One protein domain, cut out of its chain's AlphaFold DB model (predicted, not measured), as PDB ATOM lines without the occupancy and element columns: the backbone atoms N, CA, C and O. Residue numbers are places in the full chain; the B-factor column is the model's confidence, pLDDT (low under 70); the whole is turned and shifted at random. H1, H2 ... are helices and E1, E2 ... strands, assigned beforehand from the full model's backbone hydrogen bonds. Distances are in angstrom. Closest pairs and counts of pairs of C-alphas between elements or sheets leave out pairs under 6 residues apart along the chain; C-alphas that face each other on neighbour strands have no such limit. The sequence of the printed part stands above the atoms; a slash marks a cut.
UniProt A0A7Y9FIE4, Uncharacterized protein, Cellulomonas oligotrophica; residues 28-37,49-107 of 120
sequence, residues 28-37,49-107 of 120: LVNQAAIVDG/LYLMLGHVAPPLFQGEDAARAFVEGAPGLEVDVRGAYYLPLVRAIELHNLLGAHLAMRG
ATOM      1  N   LEU A  28     -14.611  -3.584 -18.281       70.38
ATOM      2  CA  LEU A  28     -14.529  -2.946 -16.968       70.38
ATOM      3  C   LEU A  28     -13.709  -3.814 -16.003       70.38
ATOM      4  O   LEU A  28     -13.985  -5.001 -15.829       70.38
ATOM      5  N   VAL A  29     -12.736  -3.192 -15.337       74.62
ATOM      6  CA  VAL A  29     -11.896  -3.815 -14.306       74.62
ATOM      7  C   VAL A  29     -12.109  -3.091 -12.981       74.62
ATOM      8  O   VAL A  29     -12.189  -1.863 -12.954       74.62
ATOM      9  N   ASN A  30     -12.248  -3.842 -11.887       73.06
ATOM     10  CA  ASN A  30     -12.420  -3.282 -10.537       73.06
ATOM     11  C   ASN A  30     -11.210  -3.538  -9.626       73.06
ATOM     12  O   ASN A  30     -11.183  -3.041  -8.504       73.06
ATOM     13  N   GLN A  31     -10.231  -4.312 -10.100       78.12
ATOM     14  CA  GLN A  31      -9.032  -4.690  -9.363       78.12
ATOM     15  C   GLN A  31      -7.813  -4.646 -10.286       78.12
ATOM     16  O   GLN A  31      -7.887  -5.022 -11.462       78.12
ATOM     17  N   ALA A  32      -6.691  -4.198  -9.727       80.62
ATOM     18  CA  ALA A  32      -5.385  -4.218 -10.365       80.62
ATOM     19  C   ALA A  32      -4.368  -4.814  -9.387       80.62
ATOM     20  O   ALA A  32      -4.345  -4.437  -8.215       80.62
ATOM     21  N   ALA A  33      -3.532  -5.725  -9.870       79.00
ATOM     22  CA  ALA A  33      -2.443  -6.315  -9.109       79.00
ATOM     23  C   ALA A  33      -1.136  -6.196  -9.893       79.00
ATOM     24  O   ALA A  33      -1.123  -6.279 -11.124       79.00
ATOM     25  N   ILE A  34      -0.042  -5.998  -9.165       81.19
ATOM     26  CA  ILE A  34       1.314  -5.976  -9.703       81.19
ATOM     27  C   ILE A  34       2.069  -7.122  -9.045       81.19
ATOM     28  O   ILE A  34       2.054  -7.247  -7.821       81.19
ATOM     29  N   VAL A  35       2.701  -7.955  -9.863       79.75
ATOM     30  CA  VAL A  35       3.570  -9.040  -9.409       79.75
ATOM     31  C   VAL A  35       4.938  -8.824 -10.029       79.75
ATOM     32  O   VAL A  35       5.045  -8.683 -11.249       79.75
ATOM     33  N   ASP A  36       5.980  -8.799  -9.209       78.12
ATOM     34  CA  ASP A  36       7.346  -8.700  -9.712       78.12
ATOM     35  C   ASP A  36       7.678  -9.938 -10.553       78.12
ATOM     36  O   ASP A  36       7.414 -11.080 -10.165       78.12
ATOM     37  N   GLY A  37       8.226  -9.722 -11.747       71.94
ATOM     38  CA  GLY A  37       8.696 -10.810 -12.589       71.94
ATOM     39  C   GLY A  37       9.927 -11.468 -11.971       71.94
ATOM     40  O   GLY A  37      10.794 -10.799 -11.412       71.94
ATOM     41  N   LEU A  49       7.700  -6.369 -14.575       86.44
ATOM     42  CA  LEU A  49       6.557  -6.698 -13.729       86.44
ATOM     43  C   LEU A  49       5.405  -7.262 -14.555       86.44
ATOM     44  O   LEU A  49       5.266  -6.969 -15.741       86.44
ATOM     45  N   TYR A  50       4.556  -8.054 -13.919       80.62
ATOM     46  CA  TYR A  50       3.271  -8.460 -14.459       80.62
ATOM     47  C   TYR A  50       2.186  -7.543 -13.896       80.62
ATOM     48  O   TYR A  50       1.953  -7.513 -12.689       80.62
ATOM     49  N   LEU A  51       1.514  -6.801 -14.777       83.81
ATOM     50  CA  LEU A  51       0.298  -6.060 -14.458       83.81
ATOM     51  C   LEU A  51      -0.907  -6.944 -14.768       83.81
ATOM     52  O   LEU A  51      -1.144  -7.291 -15.925       83.81
ATOM     53  N   MET A  52      -1.686  -7.266 -13.744       81.38
ATOM     54  CA  MET A  52      -2.932  -8.013 -13.864       81.38
ATOM     55  C   MET A  52      -4.111  -7.081 -13.607       81.38
ATOM     56  O   MET A  52      -4.167  -6.404 -12.583       81.38
ATOM     57  N   LEU A  53      -5.063  -7.061 -14.532       81.50
ATOM     58  CA  LEU A  53      -6.304  -6.304 -14.448       81.50
ATOM     59  C   LEU A  53      -7.470  -7.285 -14.496       81.50
ATOM     60  O   LEU A  53      -7.516  -8.168 -15.357       81.50
ATOM     61  N   GLY A  54      -8.424  -7.144 -13.587       77.88
ATOM     62  CA  GLY A  54      -9.488  -8.129 -13.484       77.88
ATOM     63  C   GLY A  54     -10.749  -7.643 -12.805       77.88
ATOM     64  O   GLY A  54     -10.902  -6.470 -12.447       77.88
ATOM     65  N   HIS A  55     -11.657  -8.600 -12.660       70.94
ATOM     66  CA  HIS A  55     -12.844  -8.474 -11.840       70.94
ATOM     67  C   HIS A  55     -12.800  -9.522 -10.732       70.94
ATOM     68  O   HIS A  55     -12.706 -10.716 -11.019       70.94
ATOM     69  N   VAL A  56     -12.865  -9.079  -9.477       65.75
ATOM     70  CA  VAL A  56     -13.047  -9.989  -8.339       65.75
ATOM     71  C   VAL A  56     -14.513  -9.972  -7.933       65.75
ATOM     72  O   VAL A  56     -15.075  -8.899  -7.681       65.75
ATOM     73  N   ALA A  57     -15.114 -11.163  -7.908       53.28
ATOM     74  CA  ALA A  57     -16.468 -11.410  -7.439       53.28
ATOM     75  C   ALA A  57     -16.431 -12.448  -6.296       53.28
ATOM     76  O   ALA A  57     -15.838 -13.512  -6.480       53.28
ATOM     77  N   PRO A  58     -17.069 -12.185  -5.140       50.53
ATOM     78  CA  PRO A  58     -17.683 -10.914  -4.745       50.53
ATOM     79  C   PRO A  58     -16.628  -9.799  -4.559       50.53
ATOM     80  O   PRO A  58     -15.448 -10.103  -4.397       50.53
ATOM     81  N   PRO A  59     -17.011  -8.507  -4.612       56.00
ATOM     82  CA  PRO A  59     -16.081  -7.398  -4.397       56.00
ATOM     83  C   PRO A  59     -15.306  -7.582  -3.088       56.00
ATOM     84  O   PRO A  59     -15.924  -7.864  -2.062       56.00
ATOM     85  N   LEU A  60     -13.978  -7.400  -3.115       58.06
ATOM     86  CA  LEU A  60     -13.148  -7.429  -1.905       58.06
ATOM     87  C   LEU A  60     -13.717  -6.421  -0.898       58.06
ATOM     88  O   LEU A  60     -13.799  -5.221  -1.171       58.06
ATOM     89  N   PHE A  61     -14.224  -6.955   0.207       56.09
ATOM     90  CA  PHE A  61     -15.167  -6.264   1.069       56.09
ATOM     91  C   PHE A  61     -14.553  -5.051   1.776       56.09
ATOM     92  O   PHE A  61     -13.390  -5.057   2.175       56.09
ATOM     93  N   GLN A  62     -15.367  -4.018   1.991       48.56
ATOM     94  CA  GLN A  62     -15.008  -2.884   2.839       48.56
ATOM     95  C   GLN A  62     -15.301  -3.238   4.304       48.56
ATOM     96  O   GLN A  62     -16.392  -2.972   4.798       48.56
ATOM     97  N   GLY A  63     -14.341  -3.863   4.990       51.81
ATOM     98  CA  GLY A  63     -14.385  -4.062   6.445       51.81
ATOM     99  C   GLY A  63     -14.076  -5.484   6.917       51.81
ATOM    100  O   GLY A  63     -14.333  -6.465   6.218       51.81
ATOM    101  N   GLU A  64     -13.535  -5.577   8.132       57.00
ATOM    102  CA  GLU A  64     -13.099  -6.820   8.788       57.00
ATOM    103  C   GLU A  64     -14.245  -7.832   8.959       57.00
ATOM    104  O   GLU A  64     -14.064  -9.028   8.741       57.00
ATOM    105  N   ASP A  65     -15.457  -7.351   9.239       53.34
ATOM    106  CA  ASP A  65     -16.649  -8.190   9.418       53.34
ATOM    107  C   ASP A  65     -17.084  -8.895   8.133       53.34
ATOM    108  O   ASP A  65     -17.473 -10.063   8.149       53.34
ATOM    109  N   ALA A  66     -16.982  -8.197   7.003       55.88
ATOM    110  CA  ALA A  66     -17.356  -8.729   5.704       55.88
ATOM    111  C   ALA A  66     -16.266  -9.654   5.129       55.88
ATOM    112  O   ALA A  66     -16.585 -10.641   4.467       55.88
ATOM    113  N   ALA A  67     -14.993  -9.399   5.458       59.00
ATOM    114  CA  ALA A  67     -13.900 -10.336   5.203       59.00
ATOM    115  C   ALA A  67     -14.054 -11.633   6.022       59.00
ATOM    116  O   ALA A  67     -13.907 -12.726   5.480       59.00
ATOM    117  N   ARG A  68     -14.419 -11.524   7.305       55.94
ATOM    118  CA  ARG A  68     -14.641 -12.664   8.206       55.94
ATOM    119  C   ARG A  68     -15.814 -13.545   7.768       55.94
ATOM    120  O   ARG A  68     -15.648 -14.754   7.657       55.94
ATOM    121  N   ALA A  69     -16.949 -12.946   7.403       54.00
ATOM    122  CA  ALA A  69     -18.106 -13.684   6.885       54.00
ATOM    123  C   ALA A  69     -17.817 -14.438   5.567       54.00
ATOM    124  O   ALA A  69     -18.433 -15.466   5.294       54.00
ATOM    125  N   PHE A  70     -16.877 -13.944   4.753       55.88
ATOM    126  CA  PHE A  70     -16.429 -14.613   3.529       55.88
ATOM    127  C   PHE A  70     -15.523 -15.816   3.819       55.88
ATOM    128  O   PHE A  70     -15.753 -16.892   3.268       55.88
ATOM    129  N   VAL A  71     -14.542 -15.650   4.712       59.34
ATOM    130  CA  VAL A  71     -13.629 -16.728   5.137       59.34
ATOM    131  C   VAL A  71     -14.392 -17.865   5.817       59.34
ATOM    132  O   VAL A  71     -14.102 -19.033   5.582       59.34
ATOM    133  N   GLU A  72     -15.398 -17.533   6.624       62.62
ATOM    134  CA  GLU A  72     -16.175 -18.511   7.390       62.62
ATOM    135  C   GLU A  72     -17.278 -19.210   6.565       62.62
ATOM    136  O   GLU A  72     -17.853 -20.190   7.040       62.62
ATOM    137  N   GLY A  73     -17.597 -18.732   5.350       58.78
ATOM    138  CA  GLY A  73     -18.877 -19.046   4.700       58.78
ATOM    139  C   GLY A  73     -18.895 -19.509   3.236       58.78
ATOM    140  O   GLY A  73     -19.938 -20.024   2.831       58.78
ATOM    141  N   ALA A  74     -17.852 -19.350   2.408       54.69
ATOM    142  CA  ALA A  74     -18.022 -19.603   0.964       54.69
ATOM    143  C   ALA A  74     -16.772 -20.091   0.192       54.69
ATOM    144  O   ALA A  74     -15.645 -19.727   0.519       54.69
ATOM    145  N   PRO A  75     -16.978 -20.915  -0.861       55.12
ATOM    146  CA  PRO A  75     -15.937 -21.645  -1.576       55.12
ATOM    147  C   PRO A  75     -15.214 -20.751  -2.590       55.12
ATOM    148  O   PRO A  75     -15.873 -20.109  -3.392       55.12
ATOM    149  N   GLY A  76     -13.876 -20.779  -2.591       54.84
ATOM    150  CA  GLY A  76     -13.002 -20.359  -3.699       54.84
ATOM    151  C   GLY A  76     -13.151 -18.916  -4.210       54.84
ATOM    152  O   GLY A  76     -14.144 -18.547  -4.824       54.84
ATOM    153  N   LEU A  77     -12.102 -18.102  -4.068       56.50
ATOM    154  CA  LEU A  77     -12.046 -16.799  -4.733       56.50
ATOM    155  C   LEU A  77     -11.856 -16.991  -6.248       56.50
ATOM    156  O   LEU A  77     -10.789 -17.424  -6.692       56.50
ATOM    157  N   GLU A  78     -12.863 -16.642  -7.048       58.75
ATOM    158  CA  GLU A  78     -12.724 -16.582  -8.504       58.75
ATOM    159  C   GLU A  78     -12.258 -15.186  -8.934       58.75
ATOM    160  O   GLU A  78     -12.941 -14.176  -8.753       58.75
ATOM    161  N   VAL A  79     -11.063 -15.137  -9.524       62.78
ATOM    162  CA  VAL A  79     -10.503 -13.928 -10.129       62.78
ATOM    163  C   VAL A  79     -10.616 -14.067 -11.640       62.78
ATOM    164  O   VAL A  79      -9.891 -14.849 -12.259       62.78
ATOM    165  N   ASP A  80     -11.511 -13.290 -12.247       68.31
ATOM    166  CA  ASP A  80     -11.616 -13.223 -13.703       68.31
ATOM    167  C   ASP A  80     -10.593 -12.207 -14.224       68.31
ATOM    168  O   ASP A  80     -10.809 -10.988 -14.191       68.31
ATOM    169  N   VAL A  81      -9.428 -12.712 -14.636       68.88
ATOM    170  CA  VAL A  81      -8.354 -11.894 -15.203       68.88
ATOM    171  C   VAL A  81      -8.788 -11.428 -16.590       68.88
ATOM    172  O   VAL A  81      -8.832 -12.194 -17.549       68.88
ATOM    173  N   ARG A  82      -9.101 -10.137 -16.702       74.38
ATOM    174  CA  ARG A  82      -9.543  -9.498 -17.950       74.38
ATOM    175  C   ARG A  82      -8.378  -9.022 -18.808       74.38
ATOM    176  O   ARG A  82      -8.527  -8.884 -20.016       74.38
ATOM    177  N   GLY A  83      -7.222  -8.790 -18.198       73.50
ATOM    178  CA  GLY A  83      -5.992  -8.449 -18.892       73.50
ATOM    179  C   GLY A  83      -4.784  -8.790 -18.040       73.50
ATOM    180  O   GLY A  83      -4.804  -8.627 -16.823       73.50
ATOM    181  N   ALA A  84      -3.726  -9.267 -18.679       78.94
ATOM    182  CA  ALA A  84      -2.471  -9.537 -18.007       78.94
ATOM    183  C   ALA A  84      -1.315  -9.241 -18.953       78.94
ATOM    184  O   ALA A  84      -1.285  -9.719 -20.088       78.94
ATOM    185  N   TYR A  85      -0.391  -8.415 -18.477       81.69
ATOM    186  CA  TYR A  85       0.641  -7.802 -19.297       81.69
ATOM    187  C   TYR A  85       1.980  -7.926 -18.595       81.69
ATOM    188  O   TYR A  85       2.128  -7.474 -17.462       81.69
ATOM    189  N   TYR A  86       2.963  -8.499 -19.281       83.00
ATOM    190  CA  TYR A  86       4.350  -8.363 -18.866       83.00
ATOM    191  C   TYR A  86       4.881  -7.008 -19.341       83.00
ATOM    192  O   TYR A  86       4.809  -6.687 -20.530       83.00
ATOM    193  N   LEU A  87       5.404  -6.216 -18.415       85.44
ATOM    194  CA  LEU A  87       5.957  -4.895 -18.664       85.44
ATOM    195  C   LEU A  87       7.426  -4.874 -18.236       85.44
ATOM    196  O   LEU A  87       7.709  -4.994 -17.043       85.44
ATOM    197  N   PRO A  88       8.371  -4.646 -19.163       86.38
ATOM    198  CA  PRO A  88       9.717  -4.232 -18.787       86.38
ATOM    199  C   PRO A  88       9.659  -2.977 -17.907       86.38
ATOM    200  O   PRO A  88       8.784  -2.129 -18.110       86.38
ATOM    201  N   LEU A  89      10.605  -2.812 -16.978       85.88
ATOM    202  CA  LEU A  89      10.584  -1.709 -16.006       85.88
ATOM    203  C   LEU A  89      10.444  -0.327 -16.671       85.88
ATOM    204  O   LEU A  89       9.658   0.504 -16.224       85.88
ATOM    205  N   VAL A  90      11.126  -0.109 -17.801       86.81
ATOM    206  CA  VAL A  90      11.002   1.127 -18.592       86.81
ATOM    207  C   VAL A  90       9.560   1.392 -19.046       86.81
ATOM    208  O   VAL A  90       9.074   2.515 -18.931       86.81
ATOM    209  N   ARG A  91       8.831   0.359 -19.482       88.19
ATOM    210  CA  ARG A  91       7.426   0.482 -19.900       88.19
ATOM    211  C   ARG A  91       6.491   0.674 -18.715       88.19
ATOM    212  O   ARG A  91       5.510   1.401 -18.837       88.19
ATOM    213  N   ALA A  92       6.801   0.077 -17.567       87.56
ATOM    214  CA  ALA A  92       6.055   0.325 -16.339       87.56
ATOM    215  C   ALA A  92       6.177   1.790 -15.881       87.56
ATOM    216  O   ALA A  92       5.171   2.409 -15.533       87.56
ATOM    217  N   ILE A  93       7.382   2.368 -15.945       89.50
ATOM    218  CA  ILE A  93       7.629   3.782 -15.621       89.50
ATOM    219  C   ILE A  93       6.880   4.703 -16.591       89.50
ATOM    220  O   ILE A  93       6.211   5.643 -16.163       89.50
ATOM    221  N   GLU A  94       6.952   4.432 -17.895       89.88
ATOM    222  CA  GLU A  94       6.203   5.193 -18.900       89.88
ATOM    223  C   GLU A  94       4.690   5.141 -18.650       89.88
ATOM    224  O   GLU A  94       4.029   6.181 -18.668       89.88
ATOM    225  N   LEU A  95       4.148   3.952 -18.364       90.75
ATOM    226  CA  LEU A  95       2.734   3.770 -18.042       90.75
ATOM    227  C   LEU A  95       2.336   4.565 -16.791       90.75
ATOM    228  O   LEU A  95       1.318   5.260 -16.809       90.75
ATOM    229  N   HIS A  96       3.144   4.501 -15.730       89.75
ATOM    230  CA  HIS A  96       2.927   5.266 -14.503       89.75
ATOM    231  C   HIS A  96       2.864   6.773 -14.782       89.75
ATOM    232  O   HIS A  96       1.909   7.437 -14.375       89.75
ATOM    233  N   ASN A  97       3.839   7.301 -15.523       91.56
ATOM    234  CA  ASN A  97       3.911   8.722 -15.852       91.56
ATOM    235  C   ASN A  97       2.721   9.174 -16.706       91.56
ATOM    236  O   ASN A  97       2.129  10.219 -16.432       91.56
ATOM    237  N   LEU A  98       2.340   8.383 -17.713       92.12
ATOM    238  CA  LEU A  98       1.214   8.688 -18.596       92.12
ATOM    239  C   LEU A  98      -0.109   8.713 -17.821       92.12
ATOM    240  O   LEU A  98      -0.875   9.674 -17.935       92.12
ATOM    241  N   LEU A  99      -0.364   7.692 -16.997       89.19
ATOM    242  CA  LEU A  99      -1.570   7.625 -16.170       89.19
ATOM    243  C   LEU A  99      -1.604   8.750 -15.133       89.19
ATOM    244  O   LEU A  99      -2.631   9.412 -14.985       89.19
ATOM    245  N   GLY A 100      -0.482   9.008 -14.456       88.56
ATOM    246  CA  GLY A 100      -0.359  10.081 -13.473       88.56
ATOM    247  C   GLY A 100      -0.640  11.456 -14.079       88.56
ATOM    248  O   GLY A 100      -1.458  12.207 -13.544       88.56
ATOM    249  N   ALA A 101      -0.038  11.763 -15.232       89.38
ATOM    250  CA  ALA A 101      -0.275  13.013 -15.953       89.38
ATOM    251  C   ALA A 101      -1.748  13.165 -16.364       89.38
ATOM    252  O   ALA A 101      -2.343  14.228 -16.170       89.38
ATOM    253  N   HIS A 102      -2.370  12.097 -16.873       87.25
ATOM    254  CA  HIS A 102      -3.778  12.116 -17.277       87.25
ATOM    255  C   HIS A 102      -4.739  12.342 -16.106       87.25
ATOM    256  O   HIS A 102      -5.677  13.134 -16.217       87.25
ATOM    257  N   LEU A 103      -4.506  11.687 -14.967       88.12
ATOM    258  CA  LEU A 103      -5.318  11.871 -13.761       88.12
ATOM    259  C   LEU A 103      -5.150  13.277 -13.173       88.12
ATOM    260  O   LEU A 103      -6.146  13.914 -12.823       88.12
ATOM    261  N   ALA A 104      -3.921  13.799 -13.154       87.00
ATOM    262  CA  ALA A 104      -3.636  15.157 -12.703       87.00
ATOM    263  C   ALA A 104      -4.360  16.212 -13.556       87.00
ATOM    264  O   ALA A 104      -4.957  17.133 -12.998       87.00
ATOM    265  N   MET A 105      -4.397  16.045 -14.886       90.19
ATOM    266  CA  MET A 105      -5.181  16.911 -15.782       90.19
ATOM    267  C   MET A 105      -6.685  16.889 -15.469       90.19
ATOM    268  O   MET A 105      -7.376  17.876 -15.706       90.19
ATOM    269  N   ARG A 106      -7.199  15.786 -14.913       87.31
ATOM    270  CA  ARG A 106      -8.599  15.656 -14.473       87.31
ATOM    271  C   ARG A 106      -8.844  16.153 -13.046       87.31
ATOM    272  O   ARG A 106      -9.953  16.010 -12.543       87.31
ATOM    273  N   GLY A 107      -7.827  16.704 -12.380       87.31
ATOM    274  CA  GLY A 107      -7.907  17.127 -10.981       87.31
ATOM    275  C   GLY A 107      -8.018  15.967  -9.985       87.31
ATOM    276  O   GLY A 107      -8.268  16.196  -8.804       87.31
TER     277      GLY A 107
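What this domain is: This is residues 28 to 37 and 49 to 107 of the 120 residues of an uncharacterized protein of Cellulomonas oligotrophica (UniProt A0A7Y9FIE4). What is the shape? A twisted ribbon of three strands, E1, E2 and E3, has the short helix H1 in a loop beyond one end and the long helix H2 leaving the other end. Residues 62 to 68, 71 to 76 and 96 to 107 stick out. What builds it? The printed part has 69 residues with E1, E2, H1, E3 and H2 in chain order; the sheet's order is E1, E2, E3, all antiparallel, and the class is mixed, helices and strands. How compact is it? It is loose, with a radius of gyration of the C-alphas of 15.6 A and spans of 42 by 31 by 20 A.

Where its parts are: Where are the first strands? E1 is residues 31 to 36, beginning at C-alpha 31 (-9.032, -4.690, -9.363). E2 is residues 49 to 57, 24.3 A long. What follows? H1 is residues 64 to 71, and E3, residues 78 to 87, is 24.3 A long and bends by 65 degrees at residue 82. H2, residues 89 to 105, is 24.4 A long and ends at C-alpha 105 (-5.181, 16.911, -15.782).

How they stand to each other: How do the strands pair? E1 and E2 are antiparallel at 150 degrees, with N 33 and O 52 within hydrogen-bond range at 2.9 A. E2 and E3 are antiparallel at 161 degrees, with N 51 and O 85 at 2.8 A. Where are the helices? H2 only grazes the sheet, with residues 89 to 95; its closest C-alphas to E2 are those of Leu 89 and Leu 49, 6.8 A apart. H1 is not on the sheet, and H1 and H2 are apart. In H1 and H2 every O i to N i+4 pair is within hydrogen-bond range.

The domain as a whole: How large is it? The C-alphas farthest apart, of Glu 72 and Met 105, are 43.7 A apart. Is it continuous? Residues 38 to 48 are not printed, and C-alphas 37 and 49 are 4.8 A apart across the cut. Of the links printed whole, E3 to H2 is tight, E2 to H1 and H1 to E3 are short. Where is confidence low? Residues 56 to 81 are under pLDDT 70.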